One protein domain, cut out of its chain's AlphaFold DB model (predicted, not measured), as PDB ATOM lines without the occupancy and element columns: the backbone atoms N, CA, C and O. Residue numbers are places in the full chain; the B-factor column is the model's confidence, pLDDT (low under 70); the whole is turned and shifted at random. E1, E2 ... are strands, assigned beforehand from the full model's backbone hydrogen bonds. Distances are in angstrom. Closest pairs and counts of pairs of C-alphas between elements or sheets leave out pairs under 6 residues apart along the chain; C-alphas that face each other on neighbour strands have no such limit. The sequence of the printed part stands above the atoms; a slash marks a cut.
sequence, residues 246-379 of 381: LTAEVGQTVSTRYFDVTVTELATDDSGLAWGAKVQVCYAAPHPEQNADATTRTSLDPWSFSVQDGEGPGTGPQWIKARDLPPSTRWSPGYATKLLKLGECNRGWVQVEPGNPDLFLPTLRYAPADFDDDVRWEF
ATOM      1  N   LEU A 246      15.297  -2.695 109.947       97.50
ATOM      2  CA  LEU A 246      14.851  -3.794 110.816       97.50
ATOM      3  C   LEU A 246      13.417  -3.631 111.335       97.50
ATOM      4  O   LEU A 246      12.877  -2.529 111.412       97.50
ATOM      5  N   THR A 247      12.838  -4.744 111.783       97.81
ATOM      6  CA  THR A 247      11.632  -4.765 112.621       97.81
ATOM      7  C   THR A 247      12.051  -4.922 114.081       97.81
ATOM      8  O   THR A 247      12.834  -5.815 114.408       97.81
ATOM      9  N   ALA A 248      11.558  -4.047 114.951       97.38
ATOM     10  CA  ALA A 248      11.865  -4.013 116.372       97.38
ATOM     11  C   ALA A 248      10.664  -4.433 117.221       97.38
ATOM     12  O   ALA A 248       9.505  -4.229 116.855       97.38
ATOM     13  N   GLU A 249      10.953  -4.984 118.396       97.25
ATOM     14  CA  GLU A 249       9.927  -5.317 119.381       97.25
ATOM     15  C   GLU A 249       9.522  -4.079 120.196       97.25
ATOM     16  O   GLU A 249      10.321  -3.167 120.444       97.25
ATOM     17  N   VAL A 250       8.271  -4.040 120.661       97.44
ATOM     18  CA  VAL A 250       7.819  -3.004 121.602       97.44
ATOM     19  C   VAL A 250       8.630  -3.105 122.901       97.44
ATOM     20  O   VAL A 250       8.807  -4.181 123.466       97.44
ATOM     21  N   GLY A 251       9.141  -1.971 123.377       96.56
ATOM     22  CA  GLY A 251      10.045  -1.855 124.522       96.56
ATOM     23  C   GLY A 251      11.530  -1.954 124.158       96.56
ATOM     24  O   GLY A 251      12.376  -1.538 124.954       96.56
ATOM     25  N   GLN A 252      11.870  -2.430 122.955       97.00
ATOM     26  CA  GLN A 252      13.246  -2.453 122.472       97.00
ATOM     27  C   GLN A 252      13.688  -1.049 122.044       97.00
ATOM     28  O   GLN A 252      12.989  -0.343 121.318       97.00
ATOM     29  N   THR A 253      14.885  -0.648 122.481       97.69
ATOM     30  CA  THR A 253      15.549   0.555 121.965       97.69
ATOM     31  C   THR A 253      16.422   0.176 120.780       97.69
ATOM     32  O   THR A 253      17.296  -0.683 120.902       97.69
ATOM     33  N   VAL A 254      16.186   0.824 119.648       97.62
ATOM     34  CA  VAL A 254      16.958   0.671 118.419       97.62
ATOM     35  C   VAL A 254      17.934   1.832 118.314       97.62
ATOM     36  O   VAL A 254      17.524   2.990 118.255       97.62
ATOM     37  N   SER A 255      19.229   1.529 118.285       97.44
ATOM     38  CA  SER A 255      20.267   2.528 118.034       97.44
ATOM     39  C   SER A 255      20.532   2.644 116.536       97.44
ATOM     40  O   SER A 255      21.055   1.708 115.934       97.44
ATOM     41  N   THR A 256      20.212   3.796 115.947       97.19
ATOM     42  CA  THR A 256      20.616   4.167 114.579       97.19
ATOM     43  C   THR A 256      21.977   4.862 114.594       97.19
ATOM     44  O   THR A 256      22.635   4.885 115.633       97.19
ATOM     45  N   ARG A 257      22.449   5.458 113.491       97.06
ATOM     46  CA  ARG A 257      23.731   6.195 113.487       97.06
ATOM     47  C   ARG A 257      23.731   7.454 114.368       97.06
ATOM     48  O   ARG A 257      24.794   7.846 114.848       97.06
ATOM     49  N   TYR A 258      22.572   8.054 114.631       97.75
ATOM     50  CA  TYR A 258      22.494   9.334 115.357       97.75
ATOM     51  C   TYR A 258      21.448   9.366 116.469       97.75
ATOM     52  O   TYR A 258      21.570  10.171 117.396       97.75
ATOM     53  N   PHE A 259      20.461   8.471 116.426       98.19
ATOM     54  CA  PHE A 259      19.350   8.456 117.369       98.19
ATOM     55  C   PHE A 259      19.224   7.109 118.067       98.19
ATOM     56  O   PHE A 259      19.590   6.068 117.524       98.19
ATOM     57  N   ASP A 260      18.690   7.134 119.282       98.25
ATOM     58  CA  ASP A 260      18.138   5.950 119.932       98.25
ATOM     59  C   ASP A 260      16.616   6.083 119.936       98.25
ATOM     60  O   ASP A 260      16.075   7.064 120.455       98.25
ATOM     61  N   VAL A 261      15.931   5.119 119.324       98.44
ATOM     62  CA  VAL A 261      14.484   5.149 119.104       98.44
ATOM     63  C   VAL A 261      13.842   3.983 119.837       98.44
ATOM     64  O   VAL A 261      14.226   2.830 119.651       98.44
ATOM     65  N   THR A 262      12.848   4.276 120.664       98.56
ATOM     66  CA  THR A 262      12.113   3.277 121.440       98.56
ATOM     67  C   THR A 262      10.625   3.507 121.247       98.56
ATOM     68  O   THR A 262      10.130   4.604 121.508       98.56
ATOM     69  N   VAL A 263       9.891   2.466 120.866       98.56
ATOM     70  CA  VAL A 263       8.428   2.438 120.988       98.56
ATOM     71  C   VAL A 263       8.108   1.646 122.241       98.56
ATOM     72  O   VAL A 263       8.387   0.454 122.299       98.56
ATOM     73  N   THR A 264       7.589   2.299 123.277       98.19
ATOM     74  CA  THR A 264       7.329   1.646 124.571       98.19
ATOM     75  C   THR A 264       5.950   1.016 124.658       98.19
ATOM     76  O   THR A 264       5.727   0.159 125.504       98.19
ATOM     77  N   GLU A 265       5.019   1.481 123.830       97.94
ATOM     78  CA  GLU A 265       3.621   1.071 123.867       97.94
ATOM     79  C   GLU A 265       2.998   1.297 122.488       97.94
ATOM     80  O   GLU A 265       3.277   2.313 121.848       97.94
ATOM     81  N   LEU A 266       2.163   0.358 122.058       97.69
ATOM     82  CA  LEU A 266       1.287   0.466 120.897       97.69
ATOM     83  C   LEU A 266      -0.143   0.279 121.401       97.69
ATOM     84  O   LEU A 266      -0.390  -0.625 122.199       97.69
ATOM     85  N   ALA A 267      -1.062   1.138 120.977       96.75
ATOM     86  CA  ALA A 267      -2.437   1.135 121.447       96.75
ATOM     87  C   ALA A 267      -3.416   1.400 120.300       96.75
ATOM     88  O   ALA A 267      -3.150   2.204 119.406       96.75
ATOM     89  N   THR A 268      -4.570   0.754 120.383       95.56
ATOM     90  CA  THR A 268      -5.777   1.090 119.628       95.56
ATOM     91  C   THR A 268      -6.856   1.474 120.625       95.56
ATOM     92  O   THR A 268      -6.846   0.993 121.761       95.56
ATOM     93  N   ASP A 269      -7.777   2.350 120.245       94.12
ATOM     94  CA  ASP A 269      -8.961   2.557 121.072       94.12
ATOM     95  C   ASP A 269      -9.936   1.371 120.947       94.12
ATOM     96  O   ASP A 269      -9.796   0.515 120.071       94.12
ATOM     97  N   ASP A 270     -10.944   1.320 121.821       91.81
ATOM     98  CA  ASP A 270     -11.926   0.223 121.849       91.81
ATOM     99  C   ASP A 270     -12.730   0.098 120.542       91.81
ATOM    100  O   ASP A 270     -13.337  -0.942 120.282       91.81
ATOM    101  N   SER A 271     -12.772   1.163 119.734       91.06
ATOM    102  CA  SER A 271     -13.485   1.190 118.456       91.06
ATOM    103  C   SER A 271     -12.614   0.828 117.250       91.06
ATOM    104  O   SER A 271     -13.156   0.637 116.164       91.06
ATOM    105  N   GLY A 272     -11.291   0.725 117.421       89.19
ATOM    106  CA  GLY A 272     -10.339   0.523 116.326       89.19
ATOM    107  C   GLY A 272     -10.201   1.726 115.384       89.19
ATOM    108  O   GLY A 272      -9.539   1.620 114.352       89.19
ATOM    109  N   LEU A 273     -10.809   2.868 115.721       93.56
ATOM    110  CA  LEU A 273     -10.801   4.087 114.908       93.56
ATOM    111  C   LEU A 273      -9.597   4.977 115.199       93.56
ATOM    112  O   LEU A 273      -9.230   5.787 114.349       93.56
ATOM    113  N   ALA A 274      -8.985   4.842 116.376       96.44
ATOM    114  CA  ALA A 274      -7.789   5.576 116.755       96.44
ATOM    115  C   ALA A 274      -6.626   4.622 117.033       96.44
ATOM    116  O   ALA A 274      -6.785   3.579 117.671       96.44
ATOM    117  N   TRP A 275      -5.442   5.022 116.578       97.75
ATOM    118  CA  TRP A 275      -4.197   4.271 116.696       97.75
ATOM    119  C   TRP A 275      -3.123   5.172 117.289       97.75
ATOM    120  O   TRP A 275      -3.000   6.340 116.914       97.75
ATOM    121  N   GLY A 276      -2.342   4.641 118.221       97.81
ATOM    122  CA  GLY A 276      -1.345   5.394 118.965       97.81
ATOM    123  C   GLY A 276      -0.090   4.578 119.234       97.81
ATOM    124  O   GLY A 276      -0.147   3.389 119.531       97.81
ATOM    125  N   ALA A 277       1.057   5.242 119.179       98.50
ATOM    126  CA  ALA A 277       2.335   4.691 119.594       98.50
ATOM    127  C   ALA A 277       3.026   5.646 120.563       98.50
ATOM    128  O   ALA A 277       3.246   6.819 120.249       98.50
ATOM    129  N   LYS A 278       3.394   5.150 121.743       98.56
ATOM    130  CA  LYS A 278       4.157   5.917 122.726       98.56
ATOM    131  C   LYS A 278       5.635   5.769 122.421       98.56
ATOM    132  O   LYS A 278       6.200   4.684 122.575       98.56
ATOM    133  N   VAL A 279       6.256   6.862 122.001       98.75
ATOM    134  CA  VAL A 279       7.620   6.847 121.476       98.75
ATOM    135  C   VAL A 279       8.569   7.675 122.336       98.75
ATOM    136  O   VAL A 279       8.179   8.639 123.004       98.75
ATOM    137  N   GLN A 280       9.844   7.308 122.284       98.69
ATOM    138  CA  GLN A 280      10.970   8.081 122.783       98.69
ATOM    139  C   GLN A 280      12.052   8.114 121.703       98.69
ATOM    140  O   GLN A 280      12.480   7.066 121.230       98.69
ATOM    141  N   VAL A 281      12.523   9.310 121.354       98.62
ATOM    142  CA  VAL A 281      13.655   9.516 120.440       98.62
ATOM    143  C   VAL A 281      14.712  10.318 121.176       98.62
ATOM    144  O   VAL A 281      14.435  11.440 121.598       98.62
ATOM    145  N   CYS A 282      15.900   9.754 121.353       98.56
ATOM    146  CA  CYS A 282      17.025  10.423 121.997       98.56
ATOM    147  C   CYS A 282      18.088  10.784 120.964       98.56
ATOM    148  O   CYS A 282      18.496   9.930 120.176       98.56
ATOM    149  N   TYR A 283      18.551  12.034 120.980       98.25
ATOM    150  CA  TYR A 283      19.656  12.459 120.134       98.25
ATOM    151  C   TYR A 283      20.970  11.977 120.744       98.25
ATOM    152  O   TYR A 283      21.373  12.453 121.801       98.25
ATOM    153  N   ALA A 284      21.621  11.001 120.121       97.88
ATOM    154  CA  ALA A 284      22.622  10.188 120.801       97.88
ATOM    155  C   ALA A 284      24.020  10.235 120.164       97.88
ATOM    156  O   ALA A 284      24.996   9.859 120.817       97.88
ATOM    157  N   ALA A 285      24.154  10.737 118.934       97.38
ATOM    158  CA  ALA A 285      25.446  11.075 118.336       97.38
ATOM    159  C   ALA A 285      25.314  12.253 117.353       97.38
ATOM    160  O   ALA A 285      24.324  12.289 116.630       97.38
ATOM    161  N   PRO A 286      26.301  13.171 117.266       97.50
ATOM    162  CA  PRO A 286      26.272  14.293 116.324       97.50
ATOM    163  C   PRO A 286      26.114  13.863 114.859       97.50
ATOM    164  O   PRO A 286      26.816  12.944 114.430       97.50
ATOM    165  N   HIS A 287      25.279  14.558 114.078       96.31
ATOM    166  CA  HIS A 287      25.171  14.364 112.621       96.31
ATOM    167  C   HIS A 287      25.597  15.609 111.824       96.31
ATOM    168  O   HIS A 287      25.565  16.714 112.365       96.31
ATOM    169  N   PRO A 288      26.009  15.462 110.545       96.00
ATOM    170  CA  PRO A 288      26.500  16.580 109.729       96.00
ATOM    171  C   PRO A 288      25.488  17.715 109.533       96.00
ATOM    172  O   PRO A 288      25.883  18.863 109.379       96.00
ATOM    173  N   GLU A 289      24.200  17.382 109.556       95.50
ATOM    174  CA  GLU A 289      23.089  18.314 109.313       95.50
ATOM    175  C   GLU A 289      22.493  18.916 110.595       95.50
ATOM    176  O   GLU A 289      21.409  19.492 110.573       95.50
ATOM    177  N   GLN A 290      23.151  18.746 111.747       96.94
ATOM    178  CA  GLN A 290      22.690  19.375 112.982       96.94
ATOM    179  C   GLN A 290      22.791  20.906 112.868       96.94
ATOM    180  O   GLN A 290      23.631  21.439 112.139       96.94
ATOM    181  N   ASN A 291      21.986  21.624 113.644       97.19
ATOM    182  CA  ASN A 291      22.047  23.080 113.718       97.19
ATOM    183  C   ASN A 291      23.422  23.561 114.223       97.19
ATOM    184  O   ASN A 291      24.153  22.840 114.909       97.19
ATOM    185  N   ALA A 292      23.760  24.825 113.946       97.38
ATOM    186  CA  ALA A 292      25.030  25.428 114.368       97.38
ATOM    187  C   ALA A 292      25.242  25.426 115.898       97.38
ATOM    188  O   ALA A 292      26.380  25.424 116.365       97.38
ATOM    189  N   ASP A 293      24.162  25.386 116.681       97.50
ATOM    190  CA  ASP A 293      24.173  25.279 118.145       97.50
ATOM    191  C   ASP A 293      24.256  23.825 118.660       97.50
ATOM    192  O   ASP A 293      24.071  23.570 119.853       97.50
ATOM    193  N   ALA A 294      24.551  22.877 117.763       97.62
ATOM    194  CA  ALA A 294      24.597  21.437 118.000       97.62
ATOM    195  C   ALA A 294      23.262  20.819 118.454       97.62
ATOM    196  O   ALA A 294      23.253  19.761 119.093       97.62
ATOM    197  N   THR A 295      22.134  21.455 118.123       98.38
ATOM    198  CA  THR A 295      20.807  20.851 118.277       98.38
ATOM    199  C   THR A 295      20.359  20.125 117.011       98.38
ATOM    200  O   THR A 295      20.818  20.416 115.910       98.38
ATOM    201  N   THR A 296      19.431  19.183 117.156       98.06
ATOM    202  CA  THR A 296      18.729  18.554 116.031       98.06
ATOM    203  C   THR A 296      17.223  18.579 116.245       98.06
ATOM    204  O   THR A 296      16.744  18.517 117.382       98.06
ATOM    205  N   ARG A 297      16.456  18.676 115.159       97.81
ATOM    206  CA  ARG A 297      14.993  18.665 115.203       97.81
ATOM    207  C   ARG A 297      14.480  17.229 115.218       97.81
ATOM    208  O   ARG A 297      14.780  16.440 114.334       97.81
ATOM    209  N   THR A 298      13.610  16.928 116.173       97.94
ATOM    210  CA  THR A 298      12.736  15.747 116.140       97.94
ATOM    211  C   THR A 298      11.306  16.201 115.867       97.94
ATOM    212  O   THR A 298      10.889  17.217 116.420       97.94
ATOM    213  N   SER A 299      10.571  15.503 115.002       98.06
ATOM    214  CA  SER A 299       9.208  15.864 114.572       98.06
ATOM    215  C   SER A 299       8.375  14.614 114.257       98.06
ATOM    216  O   SER A 299       8.849  13.485 114.406       98.06
ATOM    217  N   LEU A 300       7.128  14.813 113.819       98.06
ATOM    218  CA  LEU A 300       6.258  13.744 113.318       98.06
ATOM    219  C   LEU A 300       6.629  13.255 111.906       98.06
ATOM    220  O   LEU A 300       6.155  12.202 111.493       98.06
ATOM    221  N   ASP A 301       7.477  13.976 111.169       97.81
ATOM    222  CA  ASP A 301       7.748  13.707 109.748       97.81
ATOM    223  C   ASP A 301       8.363  12.332 109.448       97.81
ATOM    224  O   ASP A 301       7.993  11.753 108.421       97.81
ATOM    225  N   PRO A 302       9.267  11.784 110.292       98.12
ATOM    226  CA  PRO A 302       9.822  10.446 110.089       98.12
ATOM    227  C   PRO A 302       8.813   9.324 110.346       98.12
ATOM    228  O   PRO A 302       9.079   8.173 110.005       98.12
ATOM    229  N   TRP A 303       7.688   9.622 110.999       98.69
ATOM    230  CA  TRP A 303       6.735   8.611 111.432       98.69
ATOM    231  C   TRP A 303       5.678   8.365 110.363       98.69
ATOM    232  O   TRP A 303       5.093   9.292 109.802       98.69
ATOM    233  N   SER A 304       5.396   7.096 110.099       98.62
ATOM    234  CA  SER A 304       4.336   6.677 109.183       98.62
ATOM    235  C   SER A 304       3.626   5.438 109.698       98.62
ATOM    236  O   SER A 304       4.226   4.612 110.384       98.62
ATOM    237  N   PHE A 305       2.353   5.313 109.349       98.25
ATOM    238  CA  PHE A 305       1.577   4.100 109.556       98.25
ATOM    239  C   PHE A 305       1.426   3.388 108.219       98.25
ATOM    240  O   PHE A 305       1.220   4.028 107.182       98.25
ATOM    241  N   SER A 306       1.538   2.066 108.229       97.44
ATOM    242  CA  SER A 306       1.055   1.260 107.115       97.44
ATOM    243  C   SER A 306      -0.463   1.304 107.161       97.44
ATOM    244  O   SER A 306      -1.025   0.973 108.195       97.44
ATOM    245  N   VAL A 307      -1.123   1.678 106.079       95.25
ATOM    246  CA  VAL A 307      -2.577   1.694 105.961       95.25
ATOM    247  C   VAL A 307      -2.973   0.618 104.964       95.25
ATOM    248  O   VAL A 307      -2.466   0.584 103.837       95.25
ATOM    249  N   GLN A 308      -3.852  -0.279 105.396       94.06
ATOM    250  CA  GLN A 308      -4.435  -1.324 104.572       94.06
ATOM    251  C   GLN A 308      -5.956  -1.201 104.609       94.06
ATOM    252  O   GLN A 308      -6.551  -1.138 105.681       94.06
ATOM    253  N   ASP A 309      -6.568  -1.174 103.430       90.12
ATOM    254  CA  ASP A 309      -8.017  -1.255 103.270       90.12
ATOM    255  C   ASP A 309      -8.439  -2.732 103.288       90.12
ATOM    256  O   ASP A 309      -7.942  -3.533 102.486       90.12
ATOM    257  N   GLY A 310      -9.304  -3.103 104.235       85.06
ATOM    258  CA  GLY A 310      -9.816  -4.465 104.383       85.06
ATOM    259  C   GLY A 310     -10.805  -4.896 103.295       85.06
ATOM    260  O   GLY A 310     -11.002  -6.098 103.106       85.06
ATOM    261  N   GLU A 311     -11.406  -3.958 102.561       85.56
ATOM    262  CA  GLU A 311     -12.459  -4.240 101.572       85.56
ATOM    263  C   GLU A 311     -11.930  -4.316 100.127       85.56
ATOM    264  O   GLU A 311     -12.578  -4.877  99.236       85.56
ATOM    265  N   GLY A 312     -10.734  -3.776  99.880       77.50
ATOM    266  CA  GLY A 312     -10.141  -3.668  98.549       77.50
ATOM    267  C   GLY A 312      -9.366  -4.919  98.099       77.50
ATOM    268  O   GLY A 312      -8.542  -5.453  98.846       77.50
ATOM    269  N   PRO A 313      -9.522  -5.385  96.844       75.81
ATOM    270  CA  PRO A 313      -8.680  -6.447  96.309       75.81
ATOM    271  C   PRO A 313      -7.234  -5.961  96.107       75.81
ATOM    272  O   PRO A 313      -6.904  -5.314  95.116       75.81
ATOM    273  N   GLY A 314      -6.342  -6.355  97.017       63.56
ATOM    274  CA  GLY A 314      -4.928  -6.591  96.705       63.56
ATOM    275  C   GLY A 314      -4.008  -5.374  96.585       63.56
ATOM    276  O   GLY A 314      -2.882  -5.535  96.109       63.56
ATOM    277  N   THR A 315      -4.404  -4.181  97.027       75.69
ATOM    278  CA  THR A 315      -3.410  -3.128  97.266       75.69
ATOM    279  C   THR A 315      -2.687  -3.455  98.567       75.69
ATOM    280  O   THR A 315      -3.296  -3.464  99.633       75.69
ATOM    281  N   GLY A 316      -1.398  -3.787  98.474       85.06
ATOM    282  CA  GLY A 316      -0.555  -3.970  99.655       85.06
ATOM    283  C   GLY A 316      -0.542  -2.723 100.554       85.06
ATOM    284  O   GLY A 316      -1.017  -1.662 100.138       85.06
ATOM    285  N   PRO A 317       0.011  -2.833 101.772       90.88
ATOM    286  CA  PRO A 317       0.038  -1.727 102.721       90.88
ATOM    287  C   PRO A 317       0.689  -0.483 102.107       90.88
ATOM    288  O   PRO A 317       1.790  -0.552 101.550       90.88
ATOM    289  N   GLN A 318       0.012   0.656 102.219       95.38
ATOM    290  CA  GLN A 318       0.547   1.956 101.825       95.38
ATOM    291  C   GLN A 318       1.100   2.676 103.049       95.38
ATOM    292  O   GLN A 318       0.458   2.714 104.090       95.38
ATOM    293  N   TRP A 319       2.280   3.277 102.939       97.19
ATOM    294  CA  TRP A 319       2.839   4.066 104.034       97.19
ATOM    295  C   TRP A 319       2.356   5.509 103.953       97.19
ATOM    296  O   TRP A 319       2.750   6.235 103.040       97.19
ATOM    297  N   ILE A 320       1.551   5.929 104.925       97.44
ATOM    298  CA  ILE A 320       1.073   7.310 105.050       97.44
ATOM    299  C   ILE A 320       1.773   7.950 106.246       97.44
ATOM    300  O   ILE A 320       1.876   7.336 107.312       97.44
ATOM    301  N   LYS A 321       2.305   9.167 106.083       98.06
ATOM    302  CA  LYS A 321       2.961   9.864 107.196       98.06
ATOM    303  C   LYS A 321       1.940  10.170 108.284       98.06
ATOM    304  O   LYS A 321       0.813  10.553 107.990       98.06
ATOM    305  N   ALA A 322       2.358  10.067 109.541       98.12
ATOM    306  CA  ALA A 322       1.489  10.325 110.683       98.12
ATOM    307  C   ALA A 322       0.895  11.745 110.652       98.12
ATOM    308  O   ALA A 322      -0.256  11.929 111.018       98.12
ATOM    309  N   ARG A 323       1.657  12.730 110.157       97.38
ATOM    310  CA  ARG A 323       1.207  14.125 110.005       97.38
ATOM    311  C   ARG A 323       0.146  14.336 108.913       97.38
ATOM    312  O   ARG A 323      -0.541  15.347 108.940       97.38
ATOM    313  N   ASP A 324       0.059  13.417 107.948       96.88
ATOM    314  CA  ASP A 324      -0.875  13.499 106.817       96.88
ATOM    315  C   ASP A 324      -2.192  12.754 107.129       96.88
ATOM    316  O   ASP A 324      -3.144  12.800 106.351       96.88
ATOM    317  N   LEU A 325      -2.250  12.054 108.268       96.12
ATOM    318  CA  LEU A 325      -3.453  11.421 108.797       96.12
ATOM    319  C   LEU A 325      -4.143  12.368 109.792       96.12
ATOM    320  O   LEU A 325      -3.459  13.146 110.463       96.12
ATOM    321  N   PRO A 326      -5.481  12.303 109.942       97.19
ATOM    322  CA  PRO A 326      -6.170  13.103 110.946       97.19
ATOM    323  C   PRO A 326      -5.608  12.798 112.346       97.19
ATOM    324  O   PRO A 326      -5.488  11.622 112.709       97.19
ATOM    325  N   PRO A 327      -5.231  13.816 113.137       97.06
ATOM    326  CA  PRO A 327      -4.617  13.597 114.438       97.06
ATOM    327  C   PRO A 327      -5.654  13.107 115.450       97.06
ATOM    328  O   PRO A 327      -6.790  13.576 115.467       97.06
ATOM    329  N   SER A 328      -5.237  12.217 116.350       97.12
ATOM    330  CA  SER A 328      -6.045  11.851 117.516       97.12
ATOM    331  C   SER A 328      -5.637  12.654 118.757       97.12
ATOM    332  O   SER A 328      -4.515  13.153 118.855       97.12
ATOM    333  N   THR A 329      -6.533  12.754 119.740       97.12
ATOM    334  CA  THR A 329      -6.271  13.351 121.066       97.12
ATOM    335  C   THR A 329      -6.478  12.359 122.215       97.12
ATOM    336  O   THR A 329      -6.464  12.747 123.385       97.12
ATOM    337  N   ARG A 330      -6.664  11.068 121.900       97.19
ATOM    338  CA  ARG A 330      -7.004  10.016 122.875       97.19
ATOM    339  C   ARG A 330      -5.897   9.750 123.891       97.19
ATOM    340  O   ARG A 330      -6.199   9.410 125.034       97.19
ATOM    341  N   TRP A 331      -4.638   9.935 123.502       97.94
ATOM    342  CA  TRP A 331      -3.482   9.742 124.367       97.94
ATOM    343  C   TRP A 331      -2.713  11.050 124.582       97.94
ATOM    344  O   TRP A 331      -2.654  11.932 123.723       97.94
ATOM    345  N   SER A 332      -2.117  11.197 125.768       97.25
ATOM    346  CA  SER A 332      -1.430  12.423 126.185       97.25
ATOM    347  C   SER A 332      -0.133  12.120 126.955       97.25
ATOM    348  O   SER A 332      -0.087  11.133 127.700       97.25
ATOM    349  N   PRO A 333       0.930  12.941 126.797       97.81
ATOM    350  CA  PRO A 333       1.039  14.057 125.849       97.81
ATOM    351  C   PRO A 333       1.267  13.572 124.409       97.81
ATOM    352  O   PRO A 333       1.943  12.565 124.188       97.81
ATOM    353  N   GLY A 334       0.728  14.299 123.426       97.88
ATOM    354  CA  GLY A 334       1.028  14.067 122.010       97.88
ATOM    355  C   GLY A 334       2.505  14.322 121.693       97.88
ATOM    356  O   GLY A 334       3.168  15.114 122.365       97.88
ATOM    357  N   TYR A 335       3.038  13.633 120.687       98.38
ATOM    358  CA  TYR A 335       4.411  13.830 120.229       98.38
ATOM    359  C   TYR A 335       4.512  15.148 119.458       98.38
ATOM    360  O   TYR A 335       3.943  15.292 118.377       98.38
ATOM    361  N   ALA A 336       5.231  16.116 120.024       97.31
ATOM    362  CA  ALA A 336       5.414  17.441 119.443       97.31
ATOM    363  C   ALA A 336       6.837  17.615 118.903       97.31
ATOM    364  O   ALA A 336       7.781  16.989 119.389       97.31
ATOM    365  N   THR A 337       7.000  18.497 117.918       98.19
ATOM    366  CA  THR A 337       8.321  18.866 117.403       98.19
ATOM    367  C   THR A 337       9.177  19.492 118.504       98.19
ATOM    368  O   THR A 337       8.709  20.346 119.257       98.19
ATOM    369  N   LYS A 338      10.444  19.080 118.599       98.38
ATOM    370  CA  LYS A 338      11.386  19.576 119.610       98.38
ATOM    371  C   LYS A 338      12.817  19.600 119.078       98.38
ATOM    372  O   LYS A 338      13.252  18.644 118.434       98.38
ATOM    373  N   LEU A 339      13.551  20.665 119.401       98.50
ATOM    374  CA  LEU A 339      15.005  20.724 119.245       98.50
ATOM    375  C   LEU A 339      15.675  20.019 120.429       98.50
ATOM    376  O   LEU A 339      15.380  20.328 121.584       98.50
ATOM    377  N   LEU A 340      16.547  19.061 120.137       98.44
ATOM    378  CA  LEU A 340      17.272  18.270 121.125       98.44
ATOM    379  C   LEU A 340      18.759  18.587 121.069       98.44
ATOM    380  O   LEU A 340      19.349  18.590 119.989       98.44
ATOM    381  N   LYS A 341      19.377  18.780 122.232       98.50
ATOM    382  CA  LYS A 341      20.837  18.698 122.377       98.50
ATOM    383  C   LYS A 341      21.285  17.244 122.479       98.50
ATOM    384  O   LYS A 341      20.492  16.353 122.778       98.50
ATOM    385  N   LEU A 342      22.574  17.002 122.248       98.06
ATOM    386  CA  LEU A 342      23.158  15.673 122.411       98.06
ATOM    387  C   LEU A 342      22.897  15.137 123.833       98.06
ATOM    388  O   LEU A 342      23.216  15.795 124.822       98.06
ATOM    389  N   GLY A 343      22.322  13.940 123.917       97.69
ATOM    390  CA  GLY A 343      21.898  13.274 125.148       97.69
ATOM    391  C   GLY A 343      20.450  13.558 125.569       97.69
ATOM    392  O   GLY A 343      19.948  12.890 126.471       97.69
ATOM    393  N   GLU A 344      19.756  14.511 124.941       98.31
ATOM    394  CA  GLU A 344      18.353  14.799 125.244       98.31
ATOM    395  C   GLU A 344      17.397  13.887 124.474       98.31
ATOM    396  O   GLU A 344      17.714  13.369 123.403       98.31
ATOM    397  N   CYS A 345      16.185  13.733 125.014       98.62
ATOM    398  CA  CYS A 345      15.127  12.946 124.395       98.62
ATOM    399  C   CYS A 345      13.845  13.761 124.185       98.62
ATOM    400  O   CYS A 345      13.497  14.650 124.974       98.62
ATOM    401  N   ASN A 346      13.112  13.392 123.138       98.62
ATOM    402  CA  ASN A 346      11.728  13.768 122.897       98.62
ATOM    403  C   ASN A 346      10.819  12.555 123.136       98.62
ATOM    404  O   ASN A 346      11.177  11.429 122.782       98.62
ATOM    405  N   ARG A 347       9.668  12.770 123.771       98.69
ATOM    406  CA  ARG A 347       8.733  11.721 124.191       98.69
ATOM    407  C   ARG A 347       7.304  12.178 123.953       98.69
ATOM    408  O   ARG A 347       6.990  13.337 124.200       98.69
ATOM    409  N   GLY A 348       6.439  11.249 123.576       98.50
ATOM    410  CA  GLY A 348       5.017  11.522 123.401       98.50
ATOM    411  C   GLY A 348       4.326  10.448 122.578       98.50
ATOM    412  O   GLY A 348       4.943   9.453 122.195       98.50
ATOM    413  N   TRP A 349       3.042  10.659 122.324       98.69
ATOM    414  CA  TRP A 349       2.220   9.780 121.504       98.69
ATOM    415  C   TRP A 349       2.182  10.240 120.048       98.69
ATOM    416  O   TRP A 349       1.719  11.341 119.752       98.69
ATOM    417  N   VAL A 350       2.643   9.386 119.137       98.62
ATOM    418  CA  VAL A 350       2.348   9.495 117.705       98.62
ATOM    419  C   VAL A 350       0.986   8.845 117.503       98.62
ATOM    420  O   VAL A 350       0.867   7.633 117.668       98.62
ATOM    421  N   GLN A 351      -0.046   9.641 117.234       98.25
ATOM    422  CA  GLN A 351      -1.434   9.178 117.284       98.25
ATOM    423  C   GLN A 351      -2.278   9.740 116.142       98.25
ATOM    424  O   GLN A 351      -2.170  10.919 115.804       98.25
ATOM    425  N   VAL A 352      -3.125   8.890 115.570       98.19
ATOM    426  CA  VAL A 352      -3.941   9.178 114.385       98.19
ATOM    427  C   VAL A 352      -5.343   8.596 114.552       98.19
ATOM    428  O   VAL A 352      -5.530   7.603 115.253       98.19
ATOM    429  N   GLU A 353      -6.328   9.216 113.914       97.19
ATOM    430  CA  GLU A 353      -7.731   8.790 113.904       97.19
ATOM    431  C   GLU A 353      -8.250   8.842 112.461       97.19
ATOM    432  O   GLU A 353      -8.867   9.826 112.059       97.19
ATOM    433  N   PRO A 354      -7.969   7.814 111.632       92.75
ATOM    434  CA  PRO A 354      -8.311   7.825 110.207       92.75
ATOM    435  C   PRO A 354      -9.809   8.009 109.919       92.75
ATOM    436  O   PRO A 354     -10.178   8.345 108.796       92.75
ATOM    437  N   GLY A 355     -10.674   7.764 110.910       87.31
ATOM    438  CA  GLY A 355     -12.123   7.971 110.830       87.31
ATOM    439  C   GLY A 355     -12.877   6.923 110.006       87.31
ATOM    440  O   GLY A 355     -14.107   6.939 109.989       87.31
ATOM    441  N   ASN A 356     -12.165   6.003 109.353       90.00
ATOM    442  CA  ASN A 356     -12.736   4.879 108.624       90.00
ATOM    443  C   ASN A 356     -12.463   3.565 109.392       90.00
ATOM    444  O   ASN A 356     -11.291   3.214 109.543       90.00
ATOM    445  N   PRO A 357     -13.504   2.846 109.864       89.19
ATOM    446  CA  PRO A 357     -13.358   1.584 110.598       89.19
ATOM    447  C   PRO A 357     -12.756   0.438 109.782       89.19
ATOM    448  O   PRO A 357     -12.253  -0.513 110.374       89.19
ATOM    449  N   ASP A 358     -12.786   0.521 108.453       89.62
ATOM    450  CA  ASP A 358     -12.289  -0.541 107.573       89.62
ATOM    451  C   ASP A 358     -10.781  -0.418 107.296       89.62
ATOM    452  O   ASP A 358     -10.170  -1.304 106.687       89.62
ATOM    453  N   LEU A 359     -10.157   0.676 107.756       91.25
ATOM    454  CA  LEU A 359      -8.716   0.871 107.664       91.25
ATOM    455  C   LEU A 359      -8.001   0.181 108.822       91.25
ATOM    456  O   LEU A 359      -8.210   0.485 109.995       91.25
ATOM    457  N   PHE A 360      -7.073  -0.695 108.466       92.25
ATOM    458  CA  PHE A 360      -6.209  -1.394 109.401       92.25
ATOM    459  C   PHE A 360      -4.794  -0.812 109.349       92.25
ATOM    460  O   PHE A 360      -4.230  -0.642 108.262       92.25
ATOM    461  N   LEU A 361      -4.221  -0.494 110.519       92.44
ATOM    462  CA  LEU A 361      -2.899   0.131 110.649       92.44
ATOM    463  C   LEU A 361      -1.869  -0.813 111.312       92.44
ATOM    464  O   LEU A 361      -1.409  -0.543 112.422       92.44
ATOM    465  N   PRO A 362      -1.471  -1.928 110.664       92.75
ATOM    466  CA  PRO A 362      -0.724  -3.006 111.321       92.75
ATOM    467  C   PRO A 362       0.685  -2.641 111.777       92.75
ATOM    468  O   PRO A 362       1.281  -3.364 112.575       92.75
ATOM    469  N   THR A 363       1.284  -1.591 111.224       97.25
ATOM    470  CA  THR A 363       2.705  -1.319 111.415       97.25
ATOM    471  C   THR A 363       2.966   0.174 111.529       97.25
ATOM    472  O   THR A 363       2.494   0.981 110.725       97.25
ATOM    473  N   LEU A 364       3.772   0.539 112.520       98.38
ATOM    474  CA  LEU A 364       4.384   1.854 112.650       98.38
ATOM    475  C   LEU A 364       5.794   1.809 112.056       98.38
ATOM    476  O   LEU A 364       6.538   0.860 112.301       98.38
ATOM    477  N   ARG A 365       6.193   2.850 111.330       98.56
ATOM    478  CA  ARG A 365       7.535   3.000 110.761       98.56
ATOM    479  C   ARG A 365       8.158   4.334 111.152       98.56
ATOM    480  O   ARG A 365       7.500   5.370 111.051       98.56
ATOM    481  N   TYR A 366       9.432   4.294 111.531       98.62
ATOM    482  CA  TYR A 366      10.318   5.440 111.701       98.62
ATOM    483  C   TYR A 366      11.358   5.441 110.576       98.62
ATOM    484  O   TYR A 366      12.199   4.544 110.521       98.62
ATOM    485  N   ALA A 367      11.278   6.429 109.687       98.25
ATOM    486  CA  ALA A 367      12.155   6.573 108.532       98.25
ATOM    487  C   ALA A 367      12.544   8.047 108.295       98.25
ATOM    488  O   ALA A 367      11.881   8.747 107.520       98.25
ATOM    489  N   PRO A 368      13.561   8.571 109.006       97.19
ATOM    490  CA  PRO A 368      14.042   9.933 108.797       97.19
ATOM    491  C   PRO A 368      14.660  10.067 107.399       97.19
ATOM    492  O   PRO A 368      15.483   9.248 106.998       97.19
ATOM    493  N   ALA A 369      14.270  11.116 106.671       93.94
ATOM    494  CA  ALA A 369      14.645  11.306 105.267       93.94
ATOM    495  C   ALA A 369      16.159  11.460 105.045       93.94
ATOM    496  O   ALA A 369      16.654  11.112 103.980       93.94
ATOM    497  N   ASP A 370      16.881  11.950 106.052       94.44
ATOM    498  CA  ASP A 370      18.285  12.346 105.923       94.44
ATOM    499  C   ASP A 370      19.272  11.186 106.165       94.44
ATOM    500  O   ASP A 370      20.471  11.305 105.902       94.44
ATOM    501  N   PHE A 371      18.795  10.054 106.705       95.31
ATOM    502  CA  PHE A 371      19.669   8.979 107.204       95.31
ATOM    503  C   PHE A 371      19.395   7.594 106.614       95.31
ATOM    504  O   PHE A 371      20.143   6.666 106.927       95.31
ATOM    505  N   ASP A 372      18.364   7.458 105.776       96.44
ATOM    506  CA  ASP A 372      17.930   6.197 105.152       96.44
ATOM    507  C   ASP A 372      17.634   5.056 106.154       96.44
ATOM    508  O   ASP A 372      17.590   3.885 105.777       96.44
ATOM    509  N   ASP A 373      17.448   5.370 107.440       97.88
ATOM    510  CA  ASP A 373      17.010   4.394 108.439       97.88
ATOM    511  C   ASP A 373      15.547   3.989 108.150       97.88
ATOM    512  O   ASP A 373      14.727   4.831 107.789       97.88
ATOM    513  N   ASP A 374      15.196   2.717 108.335       98.31
ATOM    514  CA  ASP A 374      13.830   2.180 108.241       98.31
ATOM    515  C   ASP A 374      13.605   1.183 109.386       98.31
ATOM    516  O   ASP A 374      13.997   0.013 109.334       98.31
ATOM    517  N   VAL A 375      12.996   1.673 110.464       98.50
ATOM    518  CA  VAL A 375      12.698   0.879 111.660       98.50
ATOM    519  C   VAL A 375      11.193   0.697 111.786       98.50
ATOM    520  O   VAL A 375      10.444   1.675 111.731       98.50
ATOM    521  N   ARG A 376      10.738  -0.544 111.970       98.31
ATOM    522  CA  ARG A 376       9.308  -0.895 111.980       98.31
ATOM    523  C   ARG A 376       8.888  -1.570 113.282       98.31
ATOM    524  O   ARG A 376       9.655  -2.347 113.839       98.31
ATOM    525  N   TRP A 377       7.661  -1.317 113.728       98.19
ATOM    526  CA  TRP A 377       7.025  -1.979 114.871       98.19
ATOM    527  C   TRP A 377       5.644  -2.474 114.471       98.19
ATOM    528  O   TRP A 377       4.835  -1.706 113.950       98.19
ATOM    529  N   GLU A 378       5.375  -3.748 114.725       96.94
ATOM    530  CA  GLU A 378       4.094  -4.378 114.417       96.94
ATOM    531  C   GLU A 378       3.130  -4.227 115.600       96.94
ATOM    532  O   GLU A 378       3.489  -4.476 116.755       96.94
ATOM    533  N   PHE A 379       1.894  -3.817 115.313       92.19
ATOM    534  CA  PHE A 379       0.795  -3.891 116.265       92.19
ATOM    535  C   PHE A 379       0.409  -5.364 116.403       92.19
ATOM    536  O   PHE A 379      -0.224  -5.937 115.518       92.19
TER     537      PHE A 379
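What this domain is: This is residues 246 to 379 of the 381 residues of an uncharacterized protein of Tessaracoccus flavescens (UniProt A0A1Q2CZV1). Two strongly twisted sheets of four strands, E1 E2 E3 E8 and E6 E5 E9 E10, lie face to face as a sandwich, with the small strand pair E4 and E7 beside the end of E3 and the beginning of E8. The long axis runs from the loop between E3 and E4 to the loop of the hairpin E5 and E6. The printed part has 134 residues with ten named strands, E1 to E10 in chain order, and no named helix; each sheet is antiparallel. The class is all strand, with under half of the residues, 56 of 134, in named elements. The whole is compact, with a radius of gyration of the C-alphas of 15.0 A, and elongated, spanning 49 by 30 by 25 A.

How they stand to each other: One sheet has the order E1, residues 253 to 255, E2, residues 259 to 268, E3, residues 275 to 283, and E8, residues 345 to 352. E1 E2 E3 is a meander, each strand the antiparallel neighbour of the one before. Across E1 and E2, N 254 and O 261 are within hydrogen-bond range at 2.8 A; across E2 and E3, N 264 and O 278 at 2.8 A; across E3 and E8, N 277 and O 350 at 2.8 A. The other sheet has the order E6, residues 318 to 321, E5, residues 303 to 309, E9, residues 363 to 366, and E10, residues 374 to 378. Here N 307 and O 318 of the hairpin E5 and E6 are 2.7 A apart, N 304 and O 365 of E5 and E9 2.9 A, and N 366 and O 375 of the hairpin E9 and E10 2.8 A. The facing parts of the two sheets are 10.3 A centre to centre, with their strands at 26 degrees; the closest C-alphas of E3 and E9, those of Ala 277 and Leu 364, are 7.8 A apart. E4, residues 296 to 298, and E7, residues 338 to 340, are antiparallel neighbours, N 340 and O 296 being 2.8 A apart. The closest C-alphas of E7 and E3 are those of Leu 340 and Tyr 283, 6.4 A apart.

Where its parts are: E1 begins at C-alpha 253, (15.549, 0.555, 121.965). E2 is 26.3 A long, E3 25.5 A, E8 21.9 A and E5 19.5 A. E10 ends at C-alpha 378, (4.094, -4.378, 114.417).

The domain as a whole: The C-alphas farthest apart, those of Asp 293 and Pro 313, are 50.6 A apart. The printed part has no cut; the links E3 to E4 and E6 to E7 are long. The mean pLDDT of the printed part is 95.8, with residue 314 under 70.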